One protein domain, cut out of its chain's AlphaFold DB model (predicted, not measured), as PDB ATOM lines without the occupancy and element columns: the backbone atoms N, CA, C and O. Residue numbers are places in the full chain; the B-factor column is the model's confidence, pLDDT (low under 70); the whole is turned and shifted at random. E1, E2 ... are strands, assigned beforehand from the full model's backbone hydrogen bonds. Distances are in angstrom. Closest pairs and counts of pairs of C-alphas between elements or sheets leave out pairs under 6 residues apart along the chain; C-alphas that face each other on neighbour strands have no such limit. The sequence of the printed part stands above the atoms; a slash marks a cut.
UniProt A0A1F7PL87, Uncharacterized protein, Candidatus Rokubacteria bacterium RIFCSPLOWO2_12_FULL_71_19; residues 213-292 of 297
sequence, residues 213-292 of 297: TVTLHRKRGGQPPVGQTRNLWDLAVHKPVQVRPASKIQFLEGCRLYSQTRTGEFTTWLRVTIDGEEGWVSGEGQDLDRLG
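AT A GLANCE: This is residues 213 to 292 of the 297 residues of an uncharacterized protein of Candidatus Rokubacteria bacterium RIFCSPLOWO2_12_FULL_71_19 (UniProt A0A1F7PL87). A small hairpin, E1 and E2, crosses the edge of a twisted three-strand sheet, E3 E4 E5, where E1 meets E5. A long unnamed link, residues 219 to 236, loops away from the core. The printed part has 80 residues, five named strands, E1 to E5, and no named helix; it is all strand, though under half of its residues, 38, are in named elements. It is compact, with a radius of gyration of the C-alphas of 12.6 A, and only just elongated, spanning 39 by 26 by 18 A.

HOW THE PARTS SIT: E1, residues 213 to 218, and E2, residues 237 to 243, form an antiparallel hairpin; N 214 and O 241 are within hydrogen-bond range at 2.9 A. E3, residues 249 to 258, E4, residues 266 to 274, and E5, residues 277 to 282, make a meander, each strand the antiparallel neighbour of the one before. N 250 and O 273 are 2.9 A apart, and N 281 and O 270 2.8 A. The closest C-alphas of E1 and E5, those of His 217 and Trp 280, are 4.9 A apart. E1 and E3 are apart.

IN THESE COORDINATES: E1 begins at C-alpha 213 (8.337, -44.594, -22.853). E3, 26.4 A long, bends by 60 degrees at residue 252. E4 is 24.7 A long. E5 ends at C-alpha 282 (8.878, -35.346, -12.992).

THE WHOLE: The C-alphas of Ala 246 and Thr 263 are the two farthest apart, 39.2 A. The printed part has no cut. The link E1 to E2 is long. The pLDDT is under 70 in residues 219 to 237 and 258 to 265.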
ATOM      1  N   THR A 213       9.646 -44.992 -23.382       91.81
ATOM      2  CA  THR A 213       8.337 -44.594 -22.853       91.81
ATOM      3  C   THR A 213       8.540 -43.552 -21.764       91.81
ATOM      4  O   THR A 213       9.277 -43.808 -20.815       91.81
ATOM      5  N   VAL A 214       7.878 -42.405 -21.897       90.50
ATOM      6  CA  VAL A 214       7.852 -41.331 -20.895       90.50
ATOM      7  C   VAL A 214       6.460 -41.239 -20.290       90.50
ATOM      8  O   VAL A 214       5.455 -41.350 -20.998       90.50
ATOM      9  N   THR A 215       6.384 -41.025 -18.981       89.81
ATOM     10  CA  THR A 215       5.110 -40.822 -18.291       89.81
ATOM     11  C   THR A 215       4.757 -39.341 -18.276       89.81
ATOM     12  O   THR A 215       5.404 -38.538 -17.609       89.81
ATOM     13  N   LEU A 216       3.689 -38.968 -18.982       88.00
ATOM     14  CA  LEU A 216       3.100 -37.639 -18.859       88.00
ATOM     15  C   LEU A 216       2.077 -37.614 -17.727       88.00
ATOM     16  O   LEU A 216       1.139 -38.413 -17.694       88.00
ATOM     17  N   HIS A 217       2.219 -36.636 -16.842       85.06
ATOM     18  CA  HIS A 217       1.292 -36.354 -15.758       85.06
ATOM     19  C   HIS A 217       0.385 -35.178 -16.141       85.06
ATOM     20  O   HIS A 217       0.861 -34.107 -16.528       85.06
ATOM     21  N   ARG A 218      -0.938 -35.352 -16.041       76.50
ATOM     22  CA  ARG A 218      -1.924 -34.310 -16.384       76.50
ATOM     23  C   ARG A 218      -2.792 -33.935 -15.195       76.50
ATOM     24  O   ARG A 218      -3.370 -34.806 -14.549       76.50
ATOM     25  N   LYS A 219      -2.968 -32.628 -14.972       65.25
ATOM     26  CA  LYS A 219      -3.976 -32.113 -14.038       65.25
ATOM     27  C   LYS A 219      -5.344 -32.200 -14.688       65.25
ATOM     28  O   LYS A 219      -5.503 -31.840 -15.858       65.25
ATOM     29  N   ARG A 220      -6.360 -32.568 -13.912       53.38
ATOM     30  CA  ARG A 220      -7.753 -32.330 -14.301       53.38
ATOM     31  C   ARG A 220      -7.963 -30.804 -14.347       53.38
ATOM     32  O   ARG A 220      -8.096 -30.174 -13.306       53.38
ATOM     33  N   GLY A 221      -7.890 -30.195 -15.536       53.91
ATOM     34  CA  GLY A 221      -8.102 -28.748 -15.731       53.91
ATOM     35  C   GLY A 221      -6.875 -27.888 -16.083       53.91
ATOM     36  O   GLY A 221      -6.980 -26.669 -16.034       53.91
ATOM     37  N   GLY A 222      -5.721 -28.472 -16.438       50.16
ATOM     38  CA  GLY A 222      -4.650 -27.773 -17.183       50.16
ATOM     39  C   GLY A 222      -3.852 -26.665 -16.468       50.16
ATOM     40  O   GLY A 222      -2.928 -26.118 -17.061       50.16
ATOM     41  N   GLN A 223      -4.159 -26.324 -15.215       48.06
ATOM     42  CA  GLN A 223      -3.376 -25.341 -14.455       48.06
ATOM     43  C   GLN A 223      -2.158 -25.963 -13.759       48.06
ATOM     44  O   GLN A 223      -2.207 -27.135 -13.379       48.06
ATOM     45  N   PRO A 224      -1.089 -25.183 -13.518       46.50
ATOM     46  CA  PRO A 224       0.014 -25.633 -12.682       46.50
ATOM     47  C   PRO A 224      -0.454 -25.938 -11.241       46.50
ATOM     48  O   PRO A 224      -1.531 -25.507 -10.803       46.50
ATOM     49  N   PRO A 225       0.334 -26.702 -10.475       50.03
ATOM     50  CA  PRO A 225       0.235 -26.733  -9.018       50.03
ATOM     51  C   PRO A 225       0.600 -25.339  -8.481       50.03
ATOM     52  O   PRO A 225       1.747 -24.909  -8.558       50.03
ATOM     53  N   VAL A 226      -0.384 -24.595  -7.981       44.50
ATOM     54  CA  VAL A 226      -0.151 -23.289  -7.351       44.50
ATOM     55  C   VAL A 226      -0.284 -23.464  -5.843       44.50
ATOM     56  O   VAL A 226      -1.366 -23.784  -5.357       44.50
ATOM     57  N   GLY A 227       0.816 -23.259  -5.117       42.56
ATOM     58  CA  GLY A 227       0.841 -23.173  -3.656       42.56
ATOM     59  C   GLY A 227       2.073 -23.821  -3.019       42.56
ATOM     60  O   GLY A 227       2.605 -24.803  -3.523       42.56
ATOM     61  N   GLN A 228       2.477 -23.315  -1.847       40.28
ATOM     62  CA  GLN A 228       3.413 -23.983  -0.921       40.28
ATOM     63  C   GLN A 228       2.839 -25.293  -0.330       40.28
ATOM     64  O   GLN A 228       3.434 -25.924   0.540       40.28
ATOM     65  N   THR A 229       1.660 -25.722  -0.777       42.34
ATOM     66  CA  THR A 229       0.894 -26.812  -0.187       42.34
ATOM     67  C   THR A 229       0.910 -28.039  -1.085       42.34
ATOM     68  O   THR A 229       0.077 -28.192  -1.970       42.34
ATOM     69  N   ARG A 230       1.855 -28.929  -0.784       43.78
ATOM     70  CA  ARG A 230       1.704 -30.387  -0.630       43.78
ATOM     71  C   ARG A 230       1.051 -31.271  -1.718       43.78
ATOM     72  O   ARG A 230       1.378 -32.444  -1.726       43.78
ATOM     73  N   ASN A 231       0.203 -30.835  -2.642       46.19
ATOM     74  CA  ASN A 231      -0.580 -31.791  -3.443       46.19
ATOM     75  C   ASN A 231      -0.394 -31.607  -4.955       46.19
ATOM     76  O   ASN A 231      -1.275 -31.143  -5.668       46.19
ATOM     77  N   LEU A 232       0.756 -32.063  -5.461       50.16
ATOM     78  CA  LEU A 232       0.926 -32.442  -6.874       50.16
ATOM     79  C   LEU A 232       0.099 -33.686  -7.258       50.16
ATOM     80  O   LEU A 232      -0.071 -33.974  -8.439       50.16
ATOM     81  N   TRP A 233      -0.453 -34.400  -6.273       48.16
ATOM     82  CA  TRP A 233      -1.295 -35.587  -6.457       48.16
ATOM     83  C   TRP A 233      -2.643 -35.317  -7.154       48.16
ATOM     84  O   TRP A 233      -3.317 -36.263  -7.549       48.16
ATOM     85  N   ASP A 234      -3.006 -34.053  -7.404       52.66
ATOM     86  CA  ASP A 234      -4.150 -33.700  -8.265       52.66
ATOM     87  C   ASP A 234      -3.844 -33.860  -9.776       52.66
ATOM     88  O   ASP A 234      -4.707 -33.627 -10.635       52.66
ATOM     89  N   LEU A 235      -2.621 -34.284 -10.135       57.69
ATOM     90  CA  LEU A 235      -2.281 -34.822 -11.455       57.69
ATOM     91  C   LEU A 235      -2.894 -36.228 -11.611       57.69
ATOM     92  O   LEU A 235      -2.217 -37.243 -11.524       57.69
ATOM     93  N   ALA A 236      -4.210 -36.273 -11.817       55.00
ATOM     94  CA  ALA A 236      -5.027 -37.486 -11.755       55.00
ATOM     95  C   ALA A 236      -4.809 -38.501 -12.899       55.00
ATOM     96  O   ALA A 236      -5.414 -39.572 -12.876       55.00
ATOM     97  N   VAL A 237      -4.013 -38.176 -13.926       66.69
ATOM     98  CA  VAL A 237      -3.823 -39.049 -15.095       66.69
ATOM     99  C   VAL A 237      -2.346 -39.195 -15.427       66.69
ATOM    100  O   VAL A 237      -1.691 -38.230 -15.823       66.69
ATOM    101  N   HIS A 238      -1.871 -40.435 -15.327       79.31
ATOM    102  CA  HIS A 238      -0.598 -40.885 -15.873       79.31
ATOM    103  C   HIS A 238      -0.856 -41.437 -17.274       79.31
ATOM    104  O   HIS A 238      -1.601 -42.405 -17.436       79.31
ATOM    105  N   LYS A 239      -0.272 -40.812 -18.293       84.94
ATOM    106  CA  LYS A 239      -0.371 -41.266 -19.680       84.94
ATOM    107  C   LYS A 239       1.023 -41.654 -20.172       84.94
ATOM    108  O   LYS A 239       1.860 -40.764 -20.314       84.94
ATOM    109  N   PRO A 240       1.286 -42.941 -20.455       89.94
ATOM    110  CA  PRO A 240       2.516 -43.321 -21.127       89.94
ATOM    111  C   PRO A 240       2.497 -42.779 -22.560       89.94
ATOM    112  O   PRO A 240       1.515 -42.948 -23.288       89.94
ATOM    113  N   VAL A 241       3.584 -42.130 -22.966       91.94
ATOM    114  CA  VAL A 241       3.802 -41.626 -24.323       91.94
ATOM    115  C   VAL A 241       5.097 -42.220 -24.857       91.94
ATOM    116  O   VAL A 241       6.117 -42.243 -24.171       91.94
ATOM    117  N   GLN A 242       5.042 -42.740 -26.082       94.19
ATOM    118  CA  GLN A 242       6.223 -43.246 -26.773       94.19
ATOM    119  C   GLN A 242       6.998 -42.068 -27.353       94.19
ATOM    120  O   GLN A 242       6.471 -41.338 -28.186       94.19
ATOM    121  N   VAL A 243       8.246 -41.919 -26.933       93.50
ATOM    122  CA  VAL A 243       9.203 -40.972 -27.495       93.50
ATOM    123  C   VAL A 243      10.078 -41.729 -28.484       93.50
ATOM    124  O   VAL A 243      10.473 -42.870 -28.243       93.50
ATOM    125  N   ARG A 244      10.343 -41.121 -29.636       93.12
ATOM    126  CA  ARG A 244      11.213 -41.657 -30.688       93.12
ATOM    127  C   ARG A 244      12.191 -40.567 -31.125       93.12
ATOM    128  O   ARG A 244      11.868 -39.393 -30.961       93.12
ATOM    129  N   PRO A 245      13.296 -40.903 -31.813       91.62
ATOM    130  CA  PRO A 245      14.209 -39.892 -32.357       91.62
ATOM    131  C   PRO A 245      13.544 -38.848 -33.275       91.62
ATOM    132  O   PRO A 245      14.043 -37.738 -33.412       91.62
ATOM    133  N   ALA A 246      12.413 -39.194 -33.903       92.00
ATOM    134  CA  ALA A 246      11.628 -38.299 -34.757       92.00
ATOM    135  C   ALA A 246      10.492 -37.554 -34.024       92.00
ATOM    136  O   ALA A 246       9.768 -36.786 -34.661       92.00
ATOM    137  N   SER A 247      10.293 -37.801 -32.723       94.44
ATOM    138  CA  SER A 247       9.247 -37.147 -31.938       94.44
ATOM    139  C   SER A 247       9.490 -35.645 -31.856       94.44
ATOM    140  O   SER A 247      10.613 -35.175 -31.669       94.44
ATOM    141  N   LYS A 248       8.412 -34.872 -31.968       94.25
ATOM    142  CA  LYS A 248       8.441 -33.418 -31.817       94.25
ATOM    143  C   LYS A 248       8.217 -33.074 -30.355       94.25
ATOM    144  O   LYS A 248       7.087 -33.151 -29.873       94.25
ATOM    145  N   ILE A 249       9.291 -32.691 -29.673       94.81
ATOM    146  CA  ILE A 249       9.263 -32.293 -28.265       94.81
ATOM    147  C   ILE A 249       9.355 -30.769 -28.171       94.81
ATOM    148  O   ILE A 249      10.249 -30.153 -28.746       94.81
ATOM    149  N   GLN A 250       8.426 -30.161 -27.439       95.12
ATOM    150  CA  GLN A 250       8.478 -28.751 -27.057       95.12
ATOM    151  C   GLN A 250       8.566 -28.643 -25.542       95.12
ATOM    152  O   GLN A 250       7.763 -29.251 -24.835       95.12
ATOM    153  N   PHE A 251       9.507 -27.842 -25.054       94.44
ATOM    154  CA  PHE A 251       9.699 -27.579 -23.633       94.44
ATOM    155  C   PHE A 251       9.078 -26.227 -23.282       94.44
ATOM    156  O   PHE A 251       9.422 -25.217 -23.894       94.44
ATOM    157  N   LEU A 252       8.126 -26.214 -22.349       92.56
ATOM    158  CA  LEU A 252       7.229 -25.071 -22.152       92.56
ATOM    159  C   LEU A 252       7.558 -24.272 -20.886       92.56
ATOM    160  O   LEU A 252       7.774 -23.065 -20.945       92.56
ATOM    161  N   GLU A 253       7.573 -24.936 -19.734       91.88
ATOM    162  CA  GLU A 253       7.751 -24.313 -18.417       91.88
ATOM    163  C   GLU A 253       8.360 -25.341 -17.462       91.88
ATOM    164  O   GLU A 253       8.075 -26.533 -17.573       91.88
ATOM    165  N   GLY A 254       9.179 -24.889 -16.516       91.06
ATOM    166  CA  GLY A 254       9.677 -25.727 -15.430       91.06
ATOM    167  C   GLY A 254       9.145 -25.258 -14.082       91.06
ATOM    168  O   GLY A 254       8.822 -24.083 -13.917       91.06
ATOM    169  N   CYS A 255       9.085 -26.160 -13.108       88.19
ATOM    170  CA  CYS A 255       8.763 -25.843 -11.720       88.19
ATOM    171  C   CYS A 255       9.750 -26.501 -10.753       88.19
ATOM    172  O   CYS A 255      10.228 -27.604 -11.013       88.19
ATOM    173  N   ARG A 256      10.006 -25.855  -9.612       83.56
ATOM    174  CA  ARG A 256      10.759 -26.391  -8.470       83.56
ATOM    175  C   ARG A 256       9.857 -26.379  -7.241       83.56
ATOM    176  O   ARG A 256       9.470 -25.316  -6.762       83.56
ATOM    177  N   LEU A 257       9.500 -27.555  -6.744       78.38
ATOM    178  CA  LEU A 257       8.530 -27.733  -5.661       78.38
ATOM    179  C   LEU A 257       9.186 -28.496  -4.514       78.38
ATOM    180  O   LEU A 257      10.004 -29.374  -4.761       78.38
ATOM    181  N   TYR A 258       8.858 -28.164  -3.264       67.00
ATOM    182  CA  TYR A 258       9.396 -28.898  -2.116       67.00
ATOM    183  C   TYR A 258       9.001 -30.373  -2.192       67.00
ATOM    184  O   TYR A 258       7.817 -30.697  -2.323       67.00
ATOM    185  N   SER A 259       9.999 -31.246  -2.080       59.66
ATOM    186  CA  SER A 259       9.781 -32.678  -1.973       59.66
ATOM    187  C   SER A 259       9.068 -32.977  -0.656       59.66
ATOM    188  O   SER A 259       9.430 -32.474   0.408       59.66
ATOM    189  N   GLN A 260       8.023 -33.800  -0.721       53.28
ATOM    190  CA  GLN A 260       7.346 -34.292   0.481       53.28
ATOM    191  C   GLN A 260       8.034 -35.510   1.089       53.28
ATOM    192  O   GLN A 260       7.799 -35.822   2.254       53.28
ATOM    193  N   THR A 261       8.827 -36.225   0.292       52.16
ATOM    194  CA  THR A 261       9.449 -37.493   0.685       52.16
ATOM    195  C   THR A 261      10.812 -37.276   1.329       52.16
ATOM    196  O   THR A 261      11.269 -38.139   2.077       52.16
ATOM    197  N   ARG A 262      11.449 -36.125   1.081       54.56
ATOM    198  CA  ARG A 262      12.774 -35.786   1.603       54.56
ATOM    199  C   ARG A 262      12.818 -34.334   2.074       54.56
ATOM    200  O   ARG A 262      12.684 -33.396   1.292       54.56
ATOM    201  N   THR A 263      12.983 -34.153   3.383       50.25
ATOM    202  CA  THR A 263      13.060 -32.831   4.016       50.25
ATOM    203  C   THR A 263      14.220 -32.030   3.431       50.25
ATOM    204  O   THR A 263      15.356 -32.486   3.462       50.25
ATOM    205  N   GLY A 264      13.933 -30.828   2.926       59.31
ATOM    206  CA  GLY A 264      14.946 -29.936   2.355       59.31
ATOM    207  C   GLY A 264      15.298 -30.208   0.889       59.31
ATOM    208  O   GLY A 264      16.044 -29.429   0.307       59.31
ATOM    209  N   GLU A 265      14.737 -31.248   0.266       67.31
ATOM    210  CA  GLU A 265      14.907 -31.486  -1.169       67.31
ATOM    211  C   GLU A 265      13.786 -30.837  -1.984       67.31
ATOM    212  O   GLU A 265      12.675 -30.598  -1.502       67.31
ATOM    213  N   PHE A 266      14.080 -30.559  -3.251       74.69
ATOM    214  CA  PHE A 266      13.109 -30.052  -4.205       74.69
ATOM    215  C   PHE A 266      12.972 -31.027  -5.364       74.69
ATOM    216  O   PHE A 266      13.967 -31.473  -5.928       74.69
ATOM    217  N   THR A 267      11.736 -31.287  -5.762       78.44
ATOM    218  CA  THR A 267      11.411 -32.002  -6.989       78.44
ATOM    219  C   THR A 267      11.249 -30.995  -8.114       78.44
ATOM    220  O   THR A 267      10.530 -29.994  -7.985       78.44
ATOM    221  N   THR A 268      11.902 -31.258  -9.238       84.44
ATOM    222  CA  THR A 268      11.754 -30.454 -10.446       84.44
ATOM    223  C   THR A 268      10.717 -31.084 -11.360       84.44
ATOM    224  O   THR A 268      10.560 -32.300 -11.409       84.44
ATOM    225  N   TRP A 269       9.955 -30.247 -12.050       88.75
ATOM    226  CA  TRP A 269       8.916 -30.672 -12.979       88.75
ATOM    227  C   TRP A 269       9.071 -29.909 -14.278       88.75
ATOM    228  O   TRP A 269       9.375 -28.717 -14.258       88.75
ATOM    229  N   LEU A 270       8.832 -30.584 -15.394       91.12
ATOM    230  CA  LEU A 270       8.977 -30.019 -16.723       91.12
ATOM    231  C   LEU A 270       7.697 -30.219 -17.525       91.12
ATOM    232  O   LEU A 270       7.274 -31.348 -17.767       91.12
ATOM    233  N   ARG A 271       7.077 -29.121 -17.947       92.12
ATOM    234  CA  ARG A 271       5.931 -29.143 -18.848       92.12
ATOM    235  C   ARG A 271       6.422 -29.264 -20.280       92.12
ATOM    236  O   ARG A 271       7.203 -28.431 -20.744       92.12
ATOM    237  N   VAL A 272       5.925 -30.271 -20.982       93.44
ATOM    238  CA  VAL A 272       6.303 -30.567 -22.362       93.44
ATOM    239  C   VAL A 272       5.090 -30.846 -23.230       93.44
ATOM    240  O   VAL A 272       4.036 -31.240 -22.735       93.44
ATOM    241  N   THR A 273       5.264 -30.684 -24.538       94.50
ATOM    242  CA  THR A 273       4.407 -31.299 -25.557       94.50
ATOM    243  C   THR A 273       5.226 -32.323 -26.326       94.50
ATOM    244  O   THR A 273       6.292 -31.979 -26.825       94.50
ATOM    245  N   ILE A 274       4.732 -33.558 -26.432       94.94
ATOM    246  CA  ILE A 274       5.354 -34.648 -27.195       94.94
ATOM    247  C   ILE A 274       4.355 -35.092 -28.256       94.94
ATOM    248  O   ILE A 274       3.289 -35.598 -27.918       94.94
ATOM    249  N   ASP A 275       4.665 -34.868 -29.533       94.69
ATOM    250  CA  ASP A 275       3.807 -35.270 -30.660       94.69
ATOM    251  C   ASP A 275       2.344 -34.782 -30.523       94.69
ATOM    252  O   ASP A 275       1.389 -35.463 -30.892       94.69
ATOM    253  N   GLY A 276       2.170 -33.570 -29.980       92.06
ATOM    254  CA  GLY A 276       0.866 -32.935 -29.738       92.06
ATOM    255  C   GLY A 276       0.229 -33.268 -28.385       92.06
ATOM    256  O   GLY A 276      -0.786 -32.676 -28.023       92.06
ATOM    257  N   GLU A 277       0.823 -34.169 -27.605       91.50
ATOM    258  CA  GLU A 277       0.350 -34.533 -26.273       91.50
ATOM    259  C   GLU A 277       1.088 -33.726 -25.203       91.50
ATOM    260  O   GLU A 277       2.279 -33.914 -24.967       91.50
ATOM    261  N   GLU A 278       0.367 -32.838 -24.522       90.81
ATOM    262  CA  GLU A 278       0.933 -32.011 -23.456       90.81
ATOM    263  C   GLU A 278       0.867 -32.707 -22.087       90.81
ATOM    264  O   GLU A 278      -0.100 -33.412 -21.781       90.81
ATOM    265  N   GLY A 279       1.868 -32.507 -21.237       89.06
ATOM    266  CA  GLY A 279       1.856 -32.971 -19.855       89.06
ATOM    267  C   GLY A 279       3.079 -32.517 -19.073       89.06
ATOM    268  O   GLY A 279       3.942 -31.812 -19.586       89.06
ATOM    269  N   TRP A 280       3.136 -32.930 -17.813       89.25
ATOM    270  CA  TRP A 280       4.272 -32.702 -16.931       89.25
ATOM    271  C   TRP A 280       5.098 -33.974 -16.793       89.25
ATOM    272  O   TRP A 280       4.533 -35.058 -16.679       89.25
ATOM    273  N   VAL A 281       6.416 -33.830 -16.762       89.31
ATOM    274  CA  VAL A 281       7.376 -34.898 -16.476       89.31
ATOM    275  C   VAL A 281       8.091 -34.550 -15.177       89.31
ATOM    276  O   VAL A 281       8.531 -33.413 -14.998       89.31
ATOM    277  N   SER A 282       8.157 -35.509 -14.255       85.81
ATOM    278  CA  SER A 282       8.878 -35.346 -12.992       85.81
ATOM    279  C   SER A 282      10.378 -35.546 -13.202       85.81
ATOM    280  O   SER A 282      10.788 -36.429 -13.955       85.81
ATOM    281  N   GLY A 283      11.191 -34.764 -12.497       79.94
ATOM    282  CA  GLY A 283      12.628 -34.997 -12.354       79.94
ATOM    283  C   GLY A 283      12.972 -36.133 -11.388       79.94
ATOM    284  O   GLY A 283      14.129 -36.527 -11.296       79.94
ATOM    285  N   GLU A 284      11.986 -36.698 -10.687       74.00
ATOM    286  CA  GLU A 284      12.139 -37.959  -9.957       74.00
ATOM    287  C   GLU A 284      12.078 -39.134 -10.944       74.00
ATOM    288  O   GLU A 284      11.050 -39.791 -11.099       74.00
ATOM    289  N   GLY A 285      13.176 -39.385 -11.658       73.25
ATOM    290  CA  GLY A 285      13.311 -40.528 -12.557       73.25
ATOM    291  C   GLY A 285      14.174 -40.240 -13.782       73.25
ATOM    292  O   GLY A 285      14.749 -39.169 -13.920       73.25
ATOM    293  N   GLN A 286      14.228 -41.215 -14.689       82.62
ATOM    294  CA  GLN A 286      14.969 -41.126 -15.958       82.62
ATOM    295  C   GLN A 286      14.136 -40.513 -17.094       82.62
ATOM    296  O   GLN A 286      14.568 -40.471 -18.244       82.62
ATOM    297  N   ASP A 287      12.902 -40.090 -16.815       86.06
ATOM    298  CA  ASP A 287      12.000 -39.615 -17.863       86.06
ATOM    299  C   ASP A 287      12.475 -38.294 -18.479       86.06
ATOM    300  O   ASP A 287      12.249 -38.091 -19.667       86.06
ATOM    301  N   LEU A 288      13.194 -37.441 -17.738       88.75
ATOM    302  CA  LEU A 288      13.839 -36.254 -18.313       88.75
ATOM    303  C   LEU A 288      14.988 -36.621 -19.266       88.75
ATOM    304  O   LEU A 288      15.070 -36.039 -20.348       88.75
ATOM    305  N   ASP A 289      15.812 -37.618 -18.926       87.31
ATOM    306  CA  ASP A 289      16.888 -38.121 -19.799       87.31
ATOM    307  C   ASP A 289      16.321 -38.642 -21.126       87.31
ATOM    308  O   ASP A 289      16.829 -38.355 -22.211       87.31
ATOM    309  N   ARG A 290      15.187 -39.350 -21.055       90.31
ATOM    310  CA  ARG A 290      14.473 -39.903 -22.219       90.31
ATOM    311  C   ARG A 290      13.913 -38.837 -23.162       90.31
ATOM    312  O   ARG A 290      13.612 -39.150 -24.311       90.31
ATOM    313  N   LEU A 291      13.789 -37.586 -22.714       90.75
ATOM    314  CA  LEU A 291      13.429 -36.450 -23.569       90.75
ATOM    315  C   LEU A 291      14.631 -35.869 -24.328       90.75
ATOM    316  O   LEU A 291      14.481 -34.852 -25.005       90.75
ATOM    317  N   GLY A 292      15.808 -36.491 -24.219       88.50
ATOM    318  CA  GLY A 292      17.041 -35.994 -24.819       88.50
ATOM    319  C   GLY A 292      17.642 -34.819 -24.050       88.50
ATOM    320  O   GLY A 292      18.417 -34.054 -24.615       88.50
TER     321      GLY A 292